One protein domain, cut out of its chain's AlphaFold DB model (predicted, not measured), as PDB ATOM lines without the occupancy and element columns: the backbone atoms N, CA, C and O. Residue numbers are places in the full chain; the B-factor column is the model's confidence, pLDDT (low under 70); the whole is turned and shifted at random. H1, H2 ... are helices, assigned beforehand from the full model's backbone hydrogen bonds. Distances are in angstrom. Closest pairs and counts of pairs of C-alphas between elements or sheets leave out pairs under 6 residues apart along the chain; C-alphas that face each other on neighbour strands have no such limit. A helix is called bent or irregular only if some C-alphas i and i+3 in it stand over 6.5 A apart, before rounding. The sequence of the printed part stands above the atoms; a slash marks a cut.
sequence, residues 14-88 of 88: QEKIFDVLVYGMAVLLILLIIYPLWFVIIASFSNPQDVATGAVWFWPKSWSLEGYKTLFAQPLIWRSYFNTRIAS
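What this domain is: This is residues 14 to 88 of the 88 residues of an uncharacterized protein of Lactococcus lactis subsp. cremoris TIFN3 (UniProt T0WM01). One long straight helix, H1, makes one arm of a wide, open V, and the short helices H3 and H4, one after the other, make the second arm. At the corner, by the last residues of H1, lie the small helix H2 and the long loop of residues 53 to 65; residues 14 to 34 and 69 to 88 stick out freely. The printed part has 75 residues with four named helices, in the order H1, H2, H3, H4, and no named strand; the class is all helix. The whole is extended, with a radius of gyration of the C-alphas of 19.9 A, and flat, spanning 62 by 40 by 15 A.

Where its parts are: H1, residues 14 to 44, runs 45.5 A from C-alpha 14 at (242.984, 339.345, 220.638) to C-alpha 44 at (279.129, 334.726, 247.823). It is neither bent nor irregular, but only just: C-alphas 33 and 36 are 6.1 A apart. H2 is residues 48 to 52, 6.0 A long, and H3 is residues 66 to 73, 10.4 A long. H4, residues 75 to 86, is 17.0 A long and ends at C-alpha 86, (266.425, 323.691, 271.493).

How they stand to each other: H1 and H2 are close but not clearly touching; their closest C-alphas, of Ala 43 and Val 51, are 6.2 A apart. H1 and H3 are also close but not clearly touching, with C-alphas 44 and 67 the closest at 7.6 A. They run the same way at a steep tilt of 69 degrees, only just short of about perpendicular. H3 and H4 are close but not clearly touching, closest at the C-alphas of Leu 71 and Ile 77, 7.4 A apart, and run the same way at a steep tilt of 59 degrees. H4 is apart from H1 and H2, and H2 is only just apart from H3, at 8.4 A between closest C-alphas. Every O i to N i+4 pair is within hydrogen-bond range in H2 and H3, against 25 of 27 in H1 and 7 of 8 in H4.

The domain as a whole: The C-alphas of Gln 14 and Pro 75, the two farthest apart, are 61.6 A apart. The printed part has no cut. The link from H2 to H3 is long, with 13 residues; those from H1 to H2 and from H3 to H4 are tight. Mean pLDDT of the printed part is 79.8, and residues 47 to 63 and 85 to 88 are under 70.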
ATOM      1  N   GLN A  14     242.980 338.616 219.371       92.00
ATOM      2  CA  GLN A  14     242.984 339.345 220.638       92.00
ATOM      3  C   GLN A  14     243.453 338.465 221.802       92.00
ATOM      4  O   GLN A  14     244.315 338.890 222.566       92.00
ATOM      5  N   GLU A  15     242.972 337.220 221.890       90.94
ATOM      6  CA  GLU A  15     243.433 336.258 222.904       90.94
ATOM      7  C   GLU A  15     244.935 335.977 222.786       90.94
ATOM      8  O   GLU A  15     245.633 335.924 223.793       90.94
ATOM      9  N   LYS A  16     245.461 335.836 221.562       91.94
ATOM     10  CA  LYS A  16     246.896 335.586 221.355       91.94
ATOM     11  C   LYS A  16     247.760 336.771 221.793       91.94
ATOM     12  O   LYS A  16     248.795 336.559 222.413       91.94
ATOM     13  N   ILE A  17     247.350 337.998 221.470       94.94
ATOM     14  CA  ILE A  17     248.072 339.218 221.864       94.94
ATOM     15  C   ILE A  17     248.045 339.376 223.388       94.94
ATOM     16  O   ILE A  17     249.079 339.660 223.991       94.94
ATOM     17  N   PHE A  18     246.887 339.148 224.011       94.19
ATOM     18  CA  PHE A  18     246.745 339.193 225.464       94.19
ATOM     19  C   PHE A  18     247.651 338.166 226.152       94.19
ATOM     20  O   PHE A  18     248.405 338.531 227.053       94.19
ATOM     21  N   ASP A  19     247.652 336.918 225.674       94.38
ATOM     22  CA  ASP A  19     248.539 335.871 226.183       94.38
ATOM     23  C   ASP A  19     250.012 336.307 226.084       94.38
ATOM     24  O   ASP A  19     250.743 336.229 227.069       94.38
ATOM     25  N   VAL A  20     250.456 336.819 224.929       96.50
ATOM     26  CA  VAL A  20     251.847 337.275 224.730       96.50
ATOM     27  C   VAL A  20     252.229 338.392 225.702       96.50
ATOM     28  O   VAL A  20     253.325 338.354 226.257       96.50
ATOM     29  N   LEU A  21     251.342 339.361 225.946       97.31
ATOM     30  CA  LEU A  21     251.597 340.442 226.902       97.31
ATOM     31  C   LEU A  21     251.722 339.916 228.336       97.31
ATOM     32  O   LEU A  21     252.665 340.278 229.039       97.31
ATOM     33  N   VAL A  22     250.813 339.033 228.758       97.06
ATOM     34  CA  VAL A  22     250.831 338.445 230.107       97.06
ATOM     35  C   VAL A  22     252.084 337.601 230.315       97.06
ATOM     36  O   VAL A  22     252.795 337.792 231.302       97.06
ATOM     37  N   TYR A  23     252.396 336.702 229.379       96.50
ATOM     38  CA  TYR A  23     253.599 335.877 229.466       96.50
ATOM     39  C   TYR A  23     254.874 336.721 229.371       96.50
ATOM     40  O   TYR A  23     255.813 336.473 230.123       96.50
ATOM     41  N   GLY A  24     254.906 337.748 228.519       97.50
ATOM     42  CA  GLY A  24     256.037 338.672 228.421       97.50
ATOM     43  C   GLY A  24     256.295 339.415 229.733       97.50
ATOM     44  O   GLY A  24     257.431 339.471 230.203       97.50
ATOM     45  N   MET A  25     255.238 339.913 230.377       97.25
ATOM     46  CA  MET A  25     255.340 340.582 231.674       97.25
ATOM     47  C   MET A  25     255.765 339.613 232.786       97.25
ATOM     48  O   MET A  25     256.610 339.956 233.611       97.25
ATOM     49  N   ALA A  26     255.244 338.382 232.784       96.88
ATOM     50  CA  ALA A  26     255.654 337.347 233.730       96.88
ATOM     51  C   ALA A  26     257.143 336.992 233.585       96.88
ATOM     52  O   ALA A  26     257.853 336.909 234.584       96.88
ATOM     53  N   VAL A  27     257.641 336.843 232.353       97.00
ATOM     54  CA  VAL A  27     259.066 336.591 232.087       97.00
ATOM     55  C   VAL A  27     259.931 337.754 232.569       97.00
ATOM     56  O   VAL A  27     260.947 337.520 233.220       97.00
ATOM     57  N   LEU A  28     259.523 339.001 232.321       97.06
ATOM     58  CA  LEU A  28     260.235 340.181 232.824       97.06
ATOM     59  C   LEU A  28     260.331 340.195 234.353       97.06
ATOM     60  O   LEU A  28     261.407 340.446 234.893       97.06
ATOM     61  N   LEU A  29     259.238 339.878 235.053       96.75
ATOM     62  CA  LEU A  29     259.242 339.779 236.515       96.75
ATOM     63  C   LEU A  29     260.173 338.669 237.010       96.75
ATOM     64  O   LEU A  29     260.931 338.880 237.955       96.75
ATOM     65  N   ILE A  30     260.161 337.509 236.352       96.56
ATOM     66  CA  ILE A  30     261.066 336.402 236.678       96.56
ATOM     67  C   ILE A  30     262.526 336.834 236.506       96.56
ATOM     68  O   ILE A  30     263.334 336.595 237.399       96.56
ATOM     69  N   LEU A  31     262.869 337.511 235.409       95.06
ATOM     70  CA  LEU A  31     264.228 338.012 235.181       95.06
ATOM     71  C   LEU A  31     264.651 339.033 236.244       95.06
ATOM     72  O   LEU A  31     265.783 338.977 236.724       95.06
ATOM     73  N   LEU A  32     263.737 339.914 236.657       94.75
ATOM     74  CA  LEU A  32     263.983 340.905 237.705       94.75
ATOM     75  C   LEU A  32     264.276 340.249 239.059       94.75
ATOM     76  O   LEU A  32     265.090 340.769 239.811       94.75
ATOM     77  N   ILE A  33     263.662 339.099 239.355       94.31
ATOM     78  CA  ILE A  33     263.924 338.318 240.574       94.31
ATOM     79  C   ILE A  33     265.206 337.486 240.445       94.31
ATOM     80  O   ILE A  33     265.988 337.396 241.390       94.31
ATOM     81  N   ILE A  34     265.448 336.871 239.285       94.62
ATOM     82  CA  ILE A  34     266.625 336.023 239.062       94.62
ATOM     83  C   ILE A  34     267.912 336.850 239.092       94.62
ATOM     84  O   ILE A  34     268.908 336.383 239.636       94.62
ATOM     85  N   TYR A  35     267.900 338.074 238.560       88.81
ATOM     86  CA  TYR A  35     269.081 338.937 238.524       88.81
ATOM     87  C   TYR A  35     269.731 339.176 239.907       88.81
ATOM     88  O   TYR A  35     270.916 338.866 240.055       88.81
ATOM     89  N   PRO A  36     269.019 339.652 240.951       87.44
ATOM     90  CA  PRO A  36     269.605 339.838 242.275       87.44
ATOM     91  C   PRO A  36     270.000 338.512 242.933       87.44
ATOM     92  O   PRO A  36     271.016 338.469 243.621       87.44
ATOM     93  N   LEU A  37     269.262 337.419 242.709       88.81
ATOM     94  CA  LEU A  37     269.648 336.102 243.232       88.81
ATOM     95  C   LEU A  37     270.967 335.619 242.620       88.81
ATOM     96  O   LEU A  37     271.848 335.144 243.334       88.81
ATOM     97  N   TRP A  38     271.125 335.788 241.308       85.88
ATOM     98  CA  TRP A  38     272.364 335.479 240.604       85.88
ATOM     99  C   TRP A  38     273.525 336.343 241.104       85.88
ATOM    100  O   TRP A  38     274.614 335.830 241.356       85.88
ATOM    101  N   PHE A  39     273.275 337.634 241.341       84.69
ATOM    102  CA  PHE A  39     274.257 338.539 241.931       84.69
ATOM    103  C   PHE A  39     274.701 338.087 243.329       84.69
ATOM    104  O   PHE A  39     275.897 338.071 243.604       84.69
ATOM    105  N   VAL A  40     273.774 337.650 244.192       84.81
ATOM    106  CA  VAL A  40     274.103 337.119 245.529       84.81
ATOM    107  C   VAL A  40     274.984 335.872 245.440       84.81
ATOM    108  O   VAL A  40     275.942 335.764 246.201       84.81
ATOM    109  N   ILE A  41     274.707 334.960 244.501       84.81
ATOM    110  CA  ILE A  41     275.533 333.762 244.284       84.81
ATOM    111  C   ILE A  41     276.945 334.161 243.852       84.81
ATOM    112  O   ILE A  41     277.927 333.687 244.412       84.81
ATOM    113  N   ILE A  42     277.082 335.055 242.871       81.38
ATOM    114  CA  ILE A  42     278.412 335.486 242.430       81.38
ATOM    115  C   ILE A  42     279.155 336.195 243.571       81.38
ATOM    116  O   ILE A  42     280.339 335.931 243.795       81.38
ATOM    117  N   ALA A  43     278.466 337.068 244.308       78.69
ATOM    118  CA  ALA A  43     279.031 337.776 245.446       78.69
ATOM    119  C   ALA A  43     279.471 336.817 246.563       78.69
ATOM    120  O   ALA A  43     280.505 337.058 247.177       78.69
ATOM    121  N   SER A  44     278.759 335.705 246.793       78.62
ATOM    122  CA  SER A  44     279.129 334.726 247.823       78.62
ATOM    123  C   SER A  44     280.406 333.947 247.499       78.62
ATOM    124  O   SER A  44     281.067 333.461 248.413       78.62
ATOM    125  N   PHE A  45     280.771 333.841 246.218       75.81
ATOM    126  CA  PHE A  45     282.036 333.247 245.763       75.81
ATOM    127  C   PHE A  45     283.132 334.282 245.470       75.81
ATOM    128  O   PHE A  45     284.237 333.899 245.086       75.81
ATOM    129  N   SER A  46     282.847 335.575 245.625       74.19
ATOM    130  CA  SER A  46     283.798 336.661 245.368       74.19
ATOM    131  C   SER A  46     284.363 337.210 246.676       74.19
ATOM    132  O   SER A  46     283.714 337.167 247.721       74.19
ATOM    133  N   ASN A  47     285.575 337.763 246.636       69.38
ATOM    134  CA  ASN A  47     286.125 338.478 247.785       69.38
ATOM    135  C   ASN A  47     285.272 339.746 248.056       69.38
ATOM    136  O   ASN A  47     285.002 340.481 247.101       69.38
ATOM    137  N   PRO A  48     284.830 340.037 249.298       66.31
ATOM    138  CA  PRO A  48     283.991 341.204 249.604       66.31
ATOM    139  C   PRO A  48     284.546 342.537 249.075       66.31
ATOM    140  O   PRO A  48     283.783 343.428 248.707       66.31
ATOM    141  N   GLN A  49     285.867 342.650 248.962       62.59
ATOM    142  CA  GLN A  49     286.595 343.800 248.440       62.59
ATOM    143  C   GLN A  49     286.387 343.957 246.922       62.59
ATOM    144  O   GLN A  49     286.250 345.076 246.425       62.59
ATOM    145  N   ASP A  50     286.281 342.850 246.187       64.19
ATOM    146  CA  ASP A  50     286.005 342.839 244.746       64.19
ATOM    147  C   ASP A  50     284.524 343.136 244.453       64.19
ATOM    148  O   ASP A  50     284.195 343.785 243.458       64.19
ATOM    149  N   VAL A  51     283.624 342.719 245.350       67.19
ATOM    150  CA  VAL A  51     282.192 343.062 245.283       67.19
ATOM    151  C   VAL A  51     281.983 344.550 245.582       67.19
ATOM    152  O   VAL A  51     281.284 345.235 244.837       67.19
ATOM    153  N   ALA A  52     282.631 345.077 246.627       62.34
ATOM    154  CA  ALA A  52     282.507 346.474 247.050       62.34
ATOM    155  C   ALA A  52     283.103 347.477 246.047       62.34
ATOM    156  O   ALA A  52     282.632 348.607 245.951       62.34
ATOM    157  N   THR A  53     284.112 347.069 245.272       68.81
ATOM    158  CA  THR A  53     284.709 347.897 244.207       68.81
ATOM    159  C   THR A  53     283.909 347.874 242.900       68.81
ATOM    160  O   THR A  53     284.285 348.544 241.941       68.81
ATOM    161  N   GLY A  54     282.794 347.134 242.842       63.34
ATOM    162  CA  GLY A  54     281.934 347.065 241.659       63.34
ATOM    163  C   GLY A  54     282.549 346.286 240.494       63.34
ATOM    164  O   GLY A  54     282.080 346.407 239.366       63.34
ATOM    165  N   ALA A  55     283.586 345.479 240.743       62.66
ATOM    166  CA  ALA A  55     284.298 344.722 239.712       62.66
ATOM    167  C   ALA A  55     283.587 343.413 239.303       62.66
ATOM    168  O   ALA A  55     284.099 342.662 238.471       62.66
ATOM    169  N   VAL A  56     282.418 343.135 239.886       64.19
ATOM    170  CA  VAL A  56     281.675 341.878 239.757       64.19
ATOM    171  C   VAL A  56     280.306 342.163 239.131       64.19
ATOM    172  O   VAL A  56     279.364 342.525 239.828       64.19
ATOM    173  N   TRP A  57     280.209 342.056 237.799       63.25
ATOM    174  CA  TRP A  57     278.981 342.374 237.040       63.25
ATOM    175  C   TRP A  57     278.243 341.132 236.520       63.25
ATOM    176  O   TRP A  57     277.044 341.003 236.730       63.25
ATOM    177  N   PHE A  58     278.941 340.199 235.864       62.75
ATOM    178  CA  PHE A  58     278.338 338.969 235.312       62.75
ATOM    179  C   PHE A  58     279.081 337.684 235.692       62.75
ATOM    180  O   PHE A  58     278.513 336.598 235.602       62.75
ATOM    181  N   TRP A  59     280.340 337.798 236.122       65.06
ATOM    182  CA  TRP A  59     281.195 336.675 236.499       65.06
ATOM    183  C   TRP A  59     282.131 337.106 237.638       65.06
ATOM    184  O   TRP A  59     282.570 338.262 237.632       65.06
ATOM    185  N   PRO A  60     282.443 336.229 238.610       64.94
ATOM    186  CA  PRO A  60     283.384 336.564 239.676       64.94
ATOM    187  C   PRO A  60     284.781 336.795 239.087       64.94
ATOM    188  O   PRO A  60     285.291 335.966 238.334       64.94
ATOM    189  N   LYS A  61     285.414 337.924 239.426       66.12
ATOM    190  CA  LYS A  61     286.782 338.244 238.976       66.12
ATOM    191  C   LYS A  61     287.827 337.376 239.683       66.12
ATOM    192  O   LYS A  61     288.832 336.999 239.087       66.12
ATOM    193  N   SER A  62     287.562 337.046 240.943       64.56
ATOM    194  CA  SER A  62     288.336 336.119 241.759       64.56
ATOM    195  C   SER A  62     287.376 335.097 242.373       64.56
ATOM    196  O   SER A  62     286.348 335.455 242.942       64.56
ATOM    197  N   TRP A  63     287.676 333.808 242.215       68.56
ATOM    198  CA  TRP A  63     286.929 332.743 242.880       68.56
ATOM    199  C   TRP A  63     287.554 332.506 244.255       68.56
ATOM    200  O   TRP A  63     288.668 331.987 244.345       68.56
ATOM    201  N   SER A  64     286.860 332.888 245.327       72.38
ATOM    202  CA  SER A  64     287.319 332.701 246.704       72.38
ATOM    203  C   SER A  64     286.267 331.996 247.556       72.38
ATOM    204  O   SER A  64     285.126 332.427 247.682       72.38
ATOM    205  N   LEU A  65     286.685 330.905 248.199       76.31
ATOM    206  CA  LEU A  65     285.904 330.182 249.211       76.31
ATOM    207  C   LEU A  65     286.303 330.589 250.639       76.31
ATOM    208  O   LEU A  65     285.924 329.938 251.613       76.31
ATOM    209  N   GLU A  66     287.112 331.638 250.782       73.12
ATOM    210  CA  GLU A  66     287.647 332.075 252.069       73.12
ATOM    211  C   GLU A  66     286.550 332.567 253.016       73.12
ATOM    212  O   GLU A  66     286.589 332.232 254.198       73.12
ATOM    213  N   GLY A  67     285.521 333.245 252.490       73.06
ATOM    214  CA  GLY A  67     284.336 333.649 253.255       73.06
ATOM    215  C   GLY A  67     283.604 332.461 253.889       73.06
ATOM    216  O   GLY A  67     283.250 332.493 255.066       73.06
ATOM    217  N   TYR A  68     283.454 331.355 253.153       77.00
ATOM    218  CA  TYR A  68     282.881 330.123 253.700       77.00
ATOM    219  C   TYR A  68     283.781 329.503 254.772       77.00
ATOM    220  O   TYR A  68     283.290 329.100 255.823       77.00
ATOM    221  N   LYS A  69     285.101 329.456 254.551       75.88
ATOM    222  CA  LYS A  69     286.051 328.943 255.554       75.88
ATOM    223  C   LYS A  69     286.001 329.753 256.849       75.88
ATOM    224  O   LYS A  69     286.001 329.161 257.924       75.88
ATOM    225  N   THR A  70     285.924 331.080 256.759       79.69
ATOM    226  CA  THR A  70     285.814 331.955 257.937       79.69
ATOM    227  C   THR A  70     284.481 331.784 258.652       79.69
ATOM    228  O   THR A  70     284.481 331.689 259.876       79.69
ATOM    229  N   LEU A  71     283.368 331.666 257.920       78.69
ATOM    230  CA  LEU A  71     282.059 331.336 258.493       78.69
ATOM    231  C   LEU A  71     282.114 330.008 259.267       78.69
ATOM    232  O   LEU A  71     281.818 329.972 260.458       78.69
ATOM    233  N   PHE A  72     282.553 328.915 258.639       81.19
ATOM    234  CA  PHE A  72     282.565 327.597 259.289       81.19
ATOM    235  C   PHE A  72     283.575 327.473 260.439       81.19
ATOM    236  O   PHE A  72     283.368 326.657 261.341       81.19
ATOM    237  N   ALA A  73     284.633 328.289 260.440       82.38
ATOM    238  CA  ALA A  73     285.594 328.362 261.535       82.38
ATOM    239  C   ALA A  73     285.033 329.052 262.793       82.38
ATOM    240  O   ALA A  73     285.616 328.900 263.866       82.38
ATOM    241  N   GLN A  74     283.918 329.789 262.704       81.06
ATOM    242  CA  GLN A  74     283.320 330.460 263.858       81.06
ATOM    243  C   GLN A  74     282.487 329.483 264.711       81.06
ATOM    244  O   GLN A  74     281.415 329.043 264.286       81.06
ATOM    245  N   PRO A  75     282.886 329.202 265.972       76.62
ATOM    246  CA  PRO A  75     282.147 328.290 266.857       76.62
ATOM    247  C   PRO A  75     280.731 328.783 267.181       76.62
ATOM    248  O   PRO A  75     279.848 327.997 267.528       76.62
ATOM    249  N   LEU A  76     280.518 330.099 267.077       80.62
ATOM    250  CA  LEU A  76     279.241 330.755 267.328       80.62
ATOM    251  C   LEU A  76     278.159 330.303 266.338       80.62
ATOM    252  O   LEU A  76     277.018 330.134 266.748       80.62
ATOM    253  N   ILE A  77     278.508 330.052 265.069       80.00
ATOM    254  CA  ILE A  77     277.539 329.637 264.041       80.00
ATOM    255  C   ILE A  77     276.924 328.289 264.399       80.00
ATOM    256  O   ILE A  77     275.704 328.130 264.357       80.00
ATOM    257  N   TRP A  78     277.761 327.346 264.828       79.81
ATOM    258  CA  TRP A  78     277.305 326.046 265.298       79.81
ATOM    259  C   TRP A  78     276.378 326.209 266.502       79.81
ATOM    260  O   TRP A  78     275.245 325.741 266.461       79.81
ATOM    261  N   ARG A  79     276.798 326.947 267.538       78.56
ATOM    262  CA  ARG A  79     275.962 327.187 268.731       78.56
ATOM    263  C   ARG A  79     274.610 327.814 268.381       78.56
ATOM    264  O   ARG A  79     273.592 327.324 268.851       78.56
ATOM    265  N   SER A  80     274.586 328.834 267.527       77.69
ATOM    266  CA  SER A  80     273.347 329.476 267.076       77.69
ATOM    267  C   SER A  80     272.430 328.507 266.322       77.69
ATOM    268  O   SER A  80     271.238 328.468 266.605       77.69
ATOM    269  N   TYR A  81     272.980 327.670 265.434       80.31
ATOM    270  CA  TYR A  81     272.215 326.642 264.721       80.31
ATOM    271  C   TYR A  81     271.637 325.577 265.668       80.31
ATOM    272  O   TYR A  81     270.492 325.150 265.520       80.31
ATOM    273  N   PHE A  82     272.405 325.157 266.678       77.56
ATOM    274  CA  PHE A  82     271.932 324.217 267.696       77.56
ATOM    275  C   PHE A  82     270.865 324.838 268.609       77.56
ATOM    276  O   PHE A  82     269.892 324.158 268.931       77.56
ATOM    277  N   ASN A  83     270.990 326.121 268.963       78.94
ATOM    278  CA  ASN A  83     269.994 326.832 269.765       78.94
ATOM    279  C   ASN A  83     268.629 326.900 269.067       78.94
ATOM    280  O   ASN A  83     267.610 326.794 269.741       78.94
ATOM    281  N   THR A  84     268.586 326.984 267.732       78.00
ATOM    282  CA  THR A  84     267.325 326.931 266.973       78.00
ATOM    283  C   THR A  84     266.560 325.620 267.175       78.00
ATOM    284  O   THR A  84     265.338 325.647 267.159       78.00
ATOM    285  N   ARG A  85     267.241 324.486 267.409       64.12
ATOM    286  CA  ARG A  85     266.582 323.189 267.686       64.12
ATOM    287  C   ARG A  85     266.147 323.002 269.136       64.12
ATOM    288  O   ARG A  85     265.377 322.095 269.416       64.12
ATOM    289  N   ILE A  86     266.708 323.782 270.054       69.38
ATOM    290  CA  ILE A  86     266.425 323.691 271.493       69.38
ATOM    291  C   ILE A  86     265.346 324.709 271.891       69.38
ATOM    292  O   ILE A  86     264.601 324.477 272.834       69.38
ATOM    293  N   ALA A  87     265.267 325.834 271.174       57.09
ATOM    294  CA  ALA A  87     264.285 326.897 271.382       57.09
ATOM    295  C   ALA A  87     262.980 326.724 270.568       57.09
ATOM    296  O   ALA A  87     262.139 327.622 270.596       57.09
ATOM    297  N   SER A  88     262.826 325.608 269.846       51.88
ATOM    298  CA  SER A  88     261.581 325.154 269.202       51.88
ATOM    299  C   SER A  88     260.976 323.997 269.984       51.88
ATOM    300  O   SER A  88     259.753 324.022 270.223       51.88
TER     301      SER A  88